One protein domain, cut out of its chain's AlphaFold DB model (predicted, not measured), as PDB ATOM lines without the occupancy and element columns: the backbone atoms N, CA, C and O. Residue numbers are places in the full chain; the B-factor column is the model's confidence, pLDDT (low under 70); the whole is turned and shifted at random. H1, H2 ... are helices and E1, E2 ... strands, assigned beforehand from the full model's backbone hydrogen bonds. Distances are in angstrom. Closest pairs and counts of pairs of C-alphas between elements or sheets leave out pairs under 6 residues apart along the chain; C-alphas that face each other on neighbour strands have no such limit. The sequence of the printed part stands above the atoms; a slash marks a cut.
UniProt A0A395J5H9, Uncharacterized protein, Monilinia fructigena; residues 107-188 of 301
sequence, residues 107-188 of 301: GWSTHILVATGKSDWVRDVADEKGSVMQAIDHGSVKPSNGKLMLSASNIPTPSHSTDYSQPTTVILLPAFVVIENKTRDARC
ATOM      1  N   GLY A 107      59.595  83.583  88.252       82.12
ATOM      2  CA  GLY A 107      60.965  83.606  88.776       82.12
ATOM      3  C   GLY A 107      62.041  83.335  87.716       82.12
ATOM      4  O   GLY A 107      61.755  82.831  86.625       82.12
ATOM      5  N   TRP A 108      63.275  83.709  88.034       89.25
ATOM      6  CA  TRP A 108      64.460  83.608  87.178       89.25
ATOM      7  C   TRP A 108      65.666  83.165  88.017       89.25
ATOM      8  O   TRP A 108      65.715  83.429  89.215       89.25
ATOM      9  N   SER A 109      66.633  82.503  87.384       88.69
ATOM     10  CA  SER A 109      67.854  82.005  88.040       88.69
ATOM     11  C   SER A 109      69.011  83.003  87.952       88.69
ATOM     12  O   SER A 109      69.941  82.980  88.756       88.69
ATOM     13  N   THR A 110      68.965  83.887  86.955       86.88
ATOM     14  CA  THR A 110      69.992  84.895  86.686       86.88
ATOM     15  C   THR A 110      69.322  86.175  86.213       86.88
ATOM     16  O   THR A 110      68.369  86.120  85.438       86.88
ATOM     17  N   HIS A 111      69.811  87.321  86.678       91.12
ATOM     18  CA  HIS A 111      69.374  88.641  86.237       91.12
ATOM     19  C   HIS A 111      70.588  89.436  85.769       91.12
ATOM     20  O   HIS A 111      71.563  89.587  86.502       91.12
ATOM     21  N   ILE A 112      70.525  89.921  84.535       88.38
ATOM     22  CA  ILE A 112      71.540  90.777  83.935       88.38
ATOM     23  C   ILE A 112      71.010  92.211  83.924       88.38
ATOM     24  O   ILE A 112      69.967  92.479  83.325       88.38
ATOM     25  N   LEU A 113      71.747  93.118  84.568       88.69
ATOM     26  CA  LEU A 113      71.556  94.563  84.452       88.69
ATOM     27  C   LEU A 113      72.585  95.114  83.471       88.69
ATOM     28  O   LEU A 113      73.784  95.043  83.736       88.69
ATOM     29  N   VAL A 114      72.134  95.671  82.349       89.19
ATOM     30  CA  VAL A 114      73.016  96.314  81.365       89.19
ATOM     31  C   VAL A 114      73.018  97.818  81.604       89.19
ATOM     32  O   VAL A 114      71.966  98.454  81.540       89.19
ATOM     33  N   ALA A 115      74.186  98.401  81.862       87.31
ATOM     34  CA  ALA A 115      74.339  99.844  81.955       87.31
ATOM     35  C   ALA A 115      73.984 100.511  80.616       87.31
ATOM     36  O   ALA A 115      74.287  99.999  79.535       87.31
ATOM     37  N   THR A 116      73.310 101.657  80.665       85.19
ATOM     38  CA  THR A 116      72.932 102.396  79.447       85.19
ATOM     39  C   THR A 116      73.036 103.910  79.587       85.19
ATOM     40  O   THR A 116      72.903 104.605  78.583       85.19
ATOM     41  N   GLY A 117      73.205 104.446  80.804       79.25
ATOM     42  CA  GLY A 117      73.141 105.889  81.084       79.25
ATOM     43  C   GLY A 117      71.798 106.564  80.738       79.25
ATOM     44  O   GLY A 117      71.652 107.777  80.907       79.25
ATOM     45  N   LYS A 118      70.814 105.802  80.238       80.56
ATOM     46  CA  LYS A 118      69.467 106.269  79.903       80.56
ATOM     47  C   LYS A 118      68.588 106.325  81.155       80.56
ATOM     48  O   LYS A 118      68.871 105.710  82.181       80.56
ATOM     49  N   SER A 119      67.495 107.073  81.046       76.00
ATOM     50  CA  SER A 119      66.469 107.224  82.083       76.00
ATOM     51  C   SER A 119      65.104 106.654  81.690       76.00
ATOM     52  O   SER A 119      64.173 106.734  82.488       76.00
ATOM     53  N   ASP A 120      64.979 106.185  80.450       75.12
ATOM     54  CA  ASP A 120      63.763 105.673  79.824       75.12
ATOM     55  C   ASP A 120      64.159 104.716  78.686       75.12
ATOM     56  O   ASP A 120      65.242 104.865  78.105       75.12
ATOM     57  N   TRP A 121      63.308 103.732  78.396       85.44
ATOM     58  CA  TRP A 121      63.577 102.632  77.463       85.44
ATOM     59  C   TRP A 121      62.291 102.156  76.792       85.44
ATOM     60  O   TRP A 121      61.191 102.294  77.329       85.44
ATOM     61  N   VAL A 122      62.431 101.508  75.636       84.12
ATOM     62  CA  VAL A 122      61.328 100.740  75.042       84.12
ATOM     63  C   VAL A 122      60.855  99.613  75.977       84.12
ATOM     64  O   VAL A 122      61.612  99.104  76.803       84.12
ATOM     65  N   ARG A 123      59.582  99.211  75.835       78.06
ATOM     66  CA  ARG A 123      58.909  98.200  76.683       78.06
ATOM     67  C   ARG A 123      59.670  96.871  76.762       78.06
ATOM     68  O   ARG A 123      59.563  96.172  77.765       78.06
ATOM     69  N   ASP A 124      60.365  96.502  75.692       84.94
ATOM     70  CA  ASP A 124      61.220  95.324  75.637       84.94
ATOM     71  C   ASP A 124      62.657  95.754  75.370       84.94
ATOM     72  O   ASP A 124      62.956  96.318  74.321       84.94
ATOM     73  N   VAL A 125      63.562  95.517  76.318       88.44
ATOM     74  CA  VAL A 125      64.945  96.009  76.204       88.44
ATOM     75  C   VAL A 125      65.751  95.290  75.118       88.44
ATOM     76  O   VAL A 125      66.781  95.803  74.686       88.44
ATOM     77  N   ALA A 126      65.266  94.148  74.621       90.19
ATOM     78  CA  ALA A 126      65.809  93.472  73.443       90.19
ATOM     79  C   ALA A 126      65.546  94.238  72.122       90.19
ATOM     80  O   ALA A 126      66.293  94.070  71.154       90.19
ATOM     81  N   ASP A 127      64.539  95.123  72.084       90.62
ATOM     82  CA  ASP A 127      64.213  95.949  70.909       90.62
ATOM     83  C   ASP A 127      65.150  97.171  70.749       90.62
ATOM     84  O   ASP A 127      65.141  97.827  69.700       90.62
ATOM     85  N   GLU A 128      65.997  97.476  71.743       88.69
ATOM     86  CA  GLU A 128      67.057  98.496  71.660       88.69
ATOM     87  C   GLU A 128      68.144  98.047  70.662       88.69
ATOM     88  O   GLU A 128      69.111  97.359  71.008       88.69
ATOM     89  N   LYS A 129      67.968  98.407  69.385       89.88
ATOM     90  CA  LYS A 129      68.814  97.947  68.271       89.88
ATOM     91  C   LYS A 129      70.290  98.291  68.460       89.88
ATOM     92  O   LYS A 129      70.636  99.417  68.805       89.88
ATOM     93  N   GLY A 130      71.155  97.320  68.167       86.75
ATOM     94  CA  GLY A 130      72.608  97.448  68.313       86.75
ATOM     95  C   GLY A 130      73.113  97.335  69.755       86.75
ATOM     96  O   GLY A 130      74.320  97.351  69.965       86.75
ATOM     97  N   SER A 131      72.227  97.193  70.746       89.19
ATOM     98  CA  SER A 131      72.624  97.022  72.143       89.19
ATOM     99  C   SER A 131      73.102  95.605  72.469       89.19
ATOM    100  O   SER A 131      72.690  94.611  71.866       89.19
ATOM    101  N   VAL A 132      73.900  95.502  73.534       87.38
ATOM    102  CA  VAL A 132      74.241  94.220  74.173       87.38
ATOM    103  C   VAL A 132      72.983  93.459  74.621       87.38
ATOM    104  O   VAL A 132      72.981  92.232  74.611       87.38
ATOM    105  N   MET A 133      71.887  94.151  74.948       92.12
ATOM    106  CA  MET A 133      70.626  93.520  75.360       92.12
ATOM    107  C   MET A 133      69.984  92.755  74.197       92.12
ATOM    108  O   MET A 133      69.629  91.588  74.356       92.12
ATOM    109  N   GLN A 134      69.940  93.361  73.007       91.69
ATOM    110  CA  GLN A 134      69.523  92.686  71.775       91.69
ATOM    111  C   GLN A 134      70.407  91.464  71.468       91.69
ATOM    112  O   GLN A 134      69.898  90.405  71.105       91.69
ATOM    113  N   ALA A 135      71.728  91.588  71.637       87.44
ATOM    114  CA  ALA A 135      72.663  90.489  71.390       87.44
ATOM    115  C   ALA A 135      72.501  89.325  72.389       87.44
ATOM    116  O   ALA A 135      72.574  88.163  71.991       87.44
ATOM    117  N   ILE A 136      72.243  89.614  73.670       88.12
ATOM    118  CA  ILE A 136      71.971  88.602  74.705       88.12
ATOM    119  C   ILE A 136      70.629  87.903  74.453       88.12
ATOM    120  O   ILE A 136      70.521  86.688  74.649       88.12
ATOM    121  N   ASP A 137      69.597  88.631  74.014       89.62
ATOM    122  CA  ASP A 137      68.293  88.016  73.775       89.62
ATOM    123  C   ASP A 137      68.243  87.187  72.481       89.62
ATOM    124  O   ASP A 137      67.791  86.043  72.500       89.62
ATOM    125  N   HIS A 138      68.813  87.682  71.383       88.88
ATOM    126  CA  HIS A 138      68.876  86.930  70.124       88.88
ATOM    127  C   HIS A 138      70.017  85.893  70.076       88.88
ATOM    128  O   HIS A 138      70.075  85.077  69.156       88.88
ATOM    129  N   GLY A 139      70.933  85.912  71.049       84.50
ATOM    130  CA  GLY A 139      72.054  84.982  71.143       84.50
ATOM    131  C   GLY A 139      71.630  83.534  71.416       84.50
ATOM    132  O   GLY A 139      70.707  83.263  72.186       84.50
ATOM    133  N   SER A 140      72.358  82.585  70.823       79.56
ATOM    134  CA  SER A 140      72.152  81.140  71.017       79.56
ATOM    135  C   SER A 140      72.613  80.629  72.387       79.56
ATOM    136  O   SER A 140      72.173  79.568  72.829       79.56
ATOM    137  N   VAL A 141      73.487  81.371  73.074       78.12
ATOM    138  CA  VAL A 141      73.973  81.036  74.415       78.12
ATOM    139  C   VAL A 141      72.994  81.578  75.452       78.12
ATOM    140  O   VAL A 141      72.891  82.785  75.659       78.12
ATOM    141  N   LYS A 142      72.288  80.672  76.129       80.88
ATOM    142  CA  LYS A 142      71.436  80.966  77.290       80.88
ATOM    143  C   LYS A 142      72.026  80.304  78.539       80.88
ATOM    144  O   LYS A 142      72.672  79.262  78.409       80.88
ATOM    145  N   PRO A 143      71.840  80.880  79.739       79.94
ATOM    146  CA  PRO A 143      72.376  80.289  80.958       79.94
ATOM    147  C   PRO A 143      71.707  78.937  81.247       79.94
ATOM    148  O   PRO A 143      70.494  78.782  81.130       79.94
ATOM    149  N   SER A 144      72.510  77.944  81.629       84.25
ATOM    150  CA  SER A 144      72.060  76.563  81.863       84.25
ATOM    151  C   SER A 144      71.353  76.355  83.207       84.25
ATOM    152  O   SER A 144      70.724  75.321  83.413       84.25
ATOM    153  N   ASN A 145      71.430  77.327  84.120       84.50
ATOM    154  CA  ASN A 145      70.824  77.276  85.454       84.50
ATOM    155  C   ASN A 145      69.328  77.665  85.482       84.50
ATOM    156  O   ASN A 145      68.712  77.628  86.548       84.50
ATOM    157  N   GLY A 146      68.739  78.055  84.346       87.06
ATOM    158  CA  GLY A 146      67.313  78.351  84.207       87.06
ATOM    159  C   GLY A 146      67.031  79.668  83.487       87.06
ATOM    160  O   GLY A 146      67.758  80.084  82.588       87.06
ATOM    161  N   LYS A 147      65.913  80.317  83.832       88.69
ATOM    162  CA  LYS A 147      65.453  81.514  83.119       88.69
ATOM    163  C   LYS A 147      66.370  82.709  83.407       88.69
ATOM    164  O   LYS A 147      66.629  83.025  84.566       88.69
ATOM    165  N   LEU A 148      66.753  83.416  82.345       89.00
ATOM    166  CA  LEU A 148      67.371  84.737  82.403       89.00
ATOM    167  C   LEU A 148      66.300  85.834  82.521       89.00
ATOM    168  O   LEU A 148      65.309  85.830  81.789       89.00
ATOM    169  N   MET A 149      66.521  86.791  83.414       89.62
ATOM    170  CA  MET A 149      65.915  88.118  83.365       89.62
ATOM    171  C   MET A 149      66.949  89.102  82.814       89.62
ATOM    172  O   MET A 149      68.122  89.042  83.177       89.62
ATOM    173  N   LEU A 150      66.521  89.999  81.933       89.81
ATOM    174  CA  LEU A 150      67.367  91.005  81.305       89.81
ATOM    175  C   LEU A 150      66.696  92.363  81.488       89.81
ATOM    176  O   LEU A 150      65.539  92.526  81.104       89.81
ATOM    177  N   SER A 151      67.421  93.310  82.076       89.81
ATOM    178  CA  SER A 151      66.955  94.681  82.271       89.81
ATOM    179  C   SER A 151      68.024  95.661  81.807       89.81
ATOM    180  O   SER A 151      69.217  95.466  82.053       89.81
ATOM    181  N   ALA A 152      67.594  96.755  81.186       86.50
ATOM    182  CA  ALA A 152      68.452  97.922  81.048       86.50
ATOM    183  C   ALA A 152      68.561  98.619  82.407       86.50
ATOM    184  O   ALA A 152      67.696  98.449  83.266       86.50
ATOM    185  N   SER A 153      69.600  99.421  82.608       84.88
ATOM    186  CA  SER A 153      69.807 100.173  83.838       84.88
ATOM    187  C   SER A 153      70.304 101.586  83.567       84.88
ATOM    188  O   SER A 153      71.001 101.844  82.580       84.88
ATOM    189  N   ASN A 154      69.953 102.505  84.472       79.12
ATOM    190  CA  ASN A 154      70.475 103.869  84.476       79.12
ATOM    191  C   ASN A 154      71.927 103.952  84.980       79.12
ATOM    192  O   ASN A 154      72.471 105.055  85.033       79.12
ATOM    193  N   ILE A 155      72.541 102.819  85.355       78.06
ATOM    194  CA  ILE A 155      73.988 102.726  85.556       78.06
ATOM    195  C   ILE A 155      74.670 103.359  84.322       78.06
ATOM    196  O   ILE A 155      74.265 103.070  83.185       78.06
ATOM    197  N   PRO A 156      75.645 104.259  84.527       72.19
ATOM    198  CA  PRO A 156      76.372 104.919  83.457       72.19
ATOM    199  C   PRO A 156      77.139 103.945  82.577       72.19
ATOM    200  O   PRO A 156      77.667 102.938  83.047       72.19
ATOM    201  N   THR A 157      77.264 104.293  81.301       75.62
ATOM    202  CA  THR A 157      78.201 103.615  80.410       75.62
ATOM    203  C   THR A 157      79.633 104.143  80.616       75.62
ATOM    204  O   THR A 157      79.810 105.315  80.948       75.62
ATOM    205  N   PRO A 158      80.655 103.321  80.320       70.88
ATOM    206  CA  PRO A 158      82.087 103.660  80.266       70.88
ATOM    207  C   PRO A 158      82.516 104.816  79.350       70.88
ATOM    208  O   PRO A 158      83.687 105.172  79.275       70.88
ATOM    209  N   SER A 159      81.593 105.346  78.556       70.38
ATOM    210  CA  SER A 159      81.833 106.464  77.640       70.38
ATOM    211  C   SER A 159      80.986 107.685  77.996       70.38
ATOM    212  O   SER A 159      81.009 108.670  77.262       70.38
ATOM    213  N   HIS A 160      80.172 107.599  79.060       71.25
ATOM    214  CA  HIS A 160      79.050 108.500  79.354       71.25
ATOM    215  C   HIS A 160      78.007 108.610  78.215       71.25
ATOM    216  O   HIS A 160      77.039 109.369  78.322       71.25
ATOM    217  N   SER A 161      78.171 107.863  77.118       77.31
ATOM    218  CA  SER A 161      77.300 107.910  75.951       77.31
ATOM    219  C   SER A 161      76.135 106.941  76.092       77.31
ATOM    220  O   SER A 161      76.305 105.788  76.486       77.31
ATOM    221  N   THR A 162      74.946 107.381  75.690       81.12
ATOM    222  CA  THR A 162      73.776 106.508  75.514       81.12
ATOM    223  C   THR A 162      73.791 105.763  74.171       81.12
ATOM    224  O   THR A 162      72.800 105.119  73.824       81.12
ATOM    225  N   ASP A 163      74.867 105.899  73.386       83.06
ATOM    226  CA  ASP A 163      75.098 105.169  72.139       83.06
ATOM    227  C   ASP A 163      75.611 103.747  72.418       83.06
ATOM    228  O   ASP A 163      76.622 103.550  73.093       83.06
ATOM    229  N   TYR A 164      74.930 102.759  71.843       84.88
ATOM    230  CA  TYR A 164      75.270 101.344  71.955       84.88
ATOM    231  C   TYR A 164      76.486 100.912  71.125       84.88
ATOM    232  O   TYR A 164      76.941  99.783  71.284       84.88
ATOM    233  N   SER A 165      77.041 101.785  70.275       82.50
ATOM    234  CA  SER A 165      78.344 101.544  69.635       82.50
ATOM    235  C   SER A 165      79.507 101.512  70.636       82.50
ATOM    236  O   SER A 165      80.571 100.966  70.337       82.50
ATOM    237  N   GLN A 166      79.317 102.112  71.815       82.06
ATOM    238  CA  GLN A 166      80.336 102.236  72.849       82.06
ATOM    239  C   GLN A 166      80.315 101.043  73.819       82.06
ATOM    240  O   GLN A 166      79.274 100.400  73.990       82.06
ATOM    241  N   PRO A 167      81.437 100.752  74.509       79.25
ATOM    242  CA  PRO A 167      81.454  99.767  75.582       79.25
ATOM    243  C   PRO A 167      80.398 100.063  76.651       79.25
ATOM    244  O   PRO A 167      80.051 101.221  76.889       79.25
ATOM    245  N   THR A 168      79.935  99.015  77.331       81.94
ATOM    246  CA  THR A 168      79.020  99.111  78.473       81.94
ATOM    247  C   THR A 168      79.459  98.206  79.624       81.94
ATOM    248  O   THR A 168      80.239  97.276  79.422       81.94
ATOM    249  N   THR A 169      78.954  98.494  80.821       80.88
ATOM    250  CA  THR A 169      79.130  97.693  82.034       80.88
ATOM    251  C   THR A 169      77.908  96.805  82.253       80.88
ATOM    252  O   THR A 169      76.776  97.194  81.956       80.88
ATOM    253  N   VAL A 170      78.118  95.601  82.778       82.75
ATOM    254  CA  VAL A 170      77.050  94.634  83.048       82.75
ATOM    255  C   VAL A 170      77.167  94.102  84.474       82.75
ATOM    256  O   VAL A 170      78.243  93.668  84.870       82.75
ATOM    257  N   ILE A 171      76.068  94.084  85.232       82.94
ATOM    258  CA  ILE A 171      76.005  93.430  86.551       82.94
ATOM    259  C   ILE A 171      75.247  92.107  86.424       82.94
ATOM    260  O   ILE A 171      74.107  92.073  85.954       82.94
ATOM    261  N   LEU A 172      75.879  91.025  86.873       78.38
ATOM    262  CA  LEU A 172      75.337  89.673  86.907       78.38
ATOM    263  C   LEU A 172      74.866  89.318  88.325       78.38
ATOM    264  O   LEU A 172      75.659  89.115  89.245       78.38
ATOM    265  N   LEU A 173      73.553  89.200  88.488       83.69
ATOM    266  CA  LEU A 173      72.881  88.843  89.736       83.69
ATOM    267  C   LEU A 173      72.324  87.404  89.651       83.69
ATOM    268  O   LEU A 173      71.929  86.968  88.565       83.69
ATOM    269  N   PRO A 174      72.267  86.641  90.759       80.94
ATOM    270  CA  PRO A 174      72.583  87.035  92.137       80.94
ATOM    271  C   PRO A 174      74.083  87.080  92.474       80.94
ATOM    272  O   PRO A 174      74.425  87.456  93.587       80.94
ATOM    273  N   ALA A 175      74.982  86.720  91.555       69.38
ATOM    274  CA  ALA A 175      76.414  86.563  91.839       69.38
ATOM    275  C   ALA A 175      77.162  87.852  92.257       69.38
ATOM    276  O   ALA A 175      78.300  87.752  92.692       69.38
ATOM    277  N   PHE A 176      76.555  89.039  92.115       70.75
ATOM    278  CA  PHE A 176      77.188  90.353  92.326       70.75
ATOM    279  C   PHE A 176      78.466  90.584  91.492       70.75
ATOM    280  O   PHE A 176      79.284  91.439  91.822       70.75
ATOM    281  N   VAL A 177      78.617  89.873  90.372       68.12
ATOM    282  CA  VAL A 177      79.765  90.036  89.469       68.12
ATOM    283  C   VAL A 177      79.512  91.223  88.544       68.12
ATOM    284  O   VAL A 177      78.532  91.231  87.796       68.12
ATOM    285  N   VAL A 178      80.406  92.209  88.568       68.12
ATOM    286  CA  VAL A 178      80.413  93.338  87.630       68.12
ATOM    287  C   VAL A 178      81.408  93.037  86.507       68.12
ATOM    288  O   VAL A 178      82.538  92.624  86.755       68.12
ATOM    289  N   ILE A 179      80.979  93.222  85.261       70.00
ATOM    290  CA  ILE A 179      81.785  93.064  84.048       70.00
ATOM    291  C   ILE A 179      81.927  94.457  83.433       70.00
ATOM    292  O   ILE A 179      80.956  95.002  82.905       70.00
ATOM    293  N   GLU A 180      83.116  95.049  83.546       60.31
ATOM    294  CA  GLU A 180      83.353  96.472  83.273       60.31
ATOM    295  C   GLU A 180      84.177  96.755  82.009       60.31
ATOM    296  O   GLU A 180      85.157  96.082  81.698       60.31
ATOM    297  N   ASN A 181      83.841  97.876  81.370       52.59
ATOM    298  CA  ASN A 181      84.827  98.881  80.952       52.59
ATOM    299  C   ASN A 181      84.586 100.132  81.852       52.59
ATOM    300  O   ASN A 181      83.627 100.122  82.621       52.59
ATOM    301  N   LYS A 182      85.405 101.198  81.850       35.72
ATOM    302  CA  LYS A 182      85.365 102.215  82.946       35.72
ATOM    303  C   LYS A 182      84.613 103.556  82.707       35.72
ATOM    304  O   LYS A 182      84.954 104.263  81.772       35.72
ATOM    305  N   THR A 183      83.741 103.946  83.673       33.62
ATOM    306  CA  THR A 183      83.232 105.312  84.085       33.62
ATOM    307  C   THR A 183      82.292 106.153  83.165       33.62
ATOM    308  O   THR A 183      82.522 106.160  81.968       33.62
ATOM    309  N   ARG A 184      81.288 106.973  83.592       37.34
ATOM    310  CA  ARG A 184      80.615 107.343  84.889       37.34
ATOM    311  C   ARG A 184      79.314 108.203  84.658       37.34
ATOM    312  O   ARG A 184      78.908 108.419  83.526       37.34
ATOM    313  N   ASP A 185      78.689 108.717  85.734       37.31
ATOM    314  CA  ASP A 185      77.684 109.827  85.843       37.31
ATOM    315  C   ASP A 185      76.190 109.669  85.396       37.31
ATOM    316  O   ASP A 185      75.821 108.883  84.529       37.31
ATOM    317  N   ALA A 186      75.279 110.403  86.061       37.88
ATOM    318  CA  ALA A 186      73.925 109.948  86.394       37.88
ATOM    319  C   ALA A 186      72.750 110.895  86.040       37.88
ATOM    320  O   ALA A 186      72.744 112.083  86.357       37.88
ATOM    321  N   ARG A 187      71.655 110.318  85.512       38.53
ATOM    322  CA  ARG A 187      70.306 110.930  85.403       38.53
ATOM    323  C   ARG A 187      69.211 109.864  85.595       38.53
ATOM    324  O   ARG A 187      69.464 108.685  85.356       38.53
ATOM    325  N   CYS A 188      67.992 110.247  86.002       47.56
ATOM    326  CA  CYS A 188      66.796 109.384  85.920       47.56
ATOM    327  C   CYS A 188      65.467 110.179  85.904       47.56
ATOM    328  O   CYS A 188      65.444 111.367  86.232       47.56
TER     329      CYS A 188
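AT A GLANCE: This is residues 107 to 188 of the 301 residues of an uncharacterized protein of Monilinia fructigena (UniProt A0A395J5H9). Little here is regular structure: a small twisted sheet of four strands has one short helix, H1, over one face, with long loops past one end of E1 and E2. The 82 printed residues, 26 in named elements, run E1, H1, E2, E3, E4: mixed helices and strands. The mixed sheet's order is E2, E1, E3, E4. The whole is compact, radius of gyration of the C-alphas 12.3 A, spanning 33 by 25 by 21 A.

HOW THE PARTS SIT: E1, residues 110 to 115, is parallel to E2, residues 148 to 153, with N 112 and O 149 2.9 A apart, within hydrogen-bond range. H1, residues 132 to 138, completes a strand-helix-strand unit, two parallel neighbours with a helix between, its crossover right-handed. H1 is on the sheet, height 9.7 A; the closest C-alphas of H1 and E2 are Met 133 and Leu 150, 7.2 A. In H1 every O i to N i+4 pair is within range. E3, residues 170 to 173, is antiparallel to E1, with N 113 and O 171 2.9 A apart. E3 and E4, residues 177 to 179, form a hairpin, with N 170 and O 179 2.9 A apart.

IN THESE COORDINATES: E1 begins at C-alpha 110 (69.992, 84.895, 86.686) and is 16.3 A long; H1 is 9.9 A, E2 15.7 A, E3 9.8 A. E4, 6.5 A, ends at C-alpha 179 (81.785, 93.064, 84.048).

THE WHOLE: The C-alphas farthest apart, of Ser 144 and Arg 187, are 34.6 A apart. The printed part has no cut; E1 to H1 and E2 to E3 are long links. The model's pLDDT is under 70 at residues 175, 177 to 178 and 180 to 188.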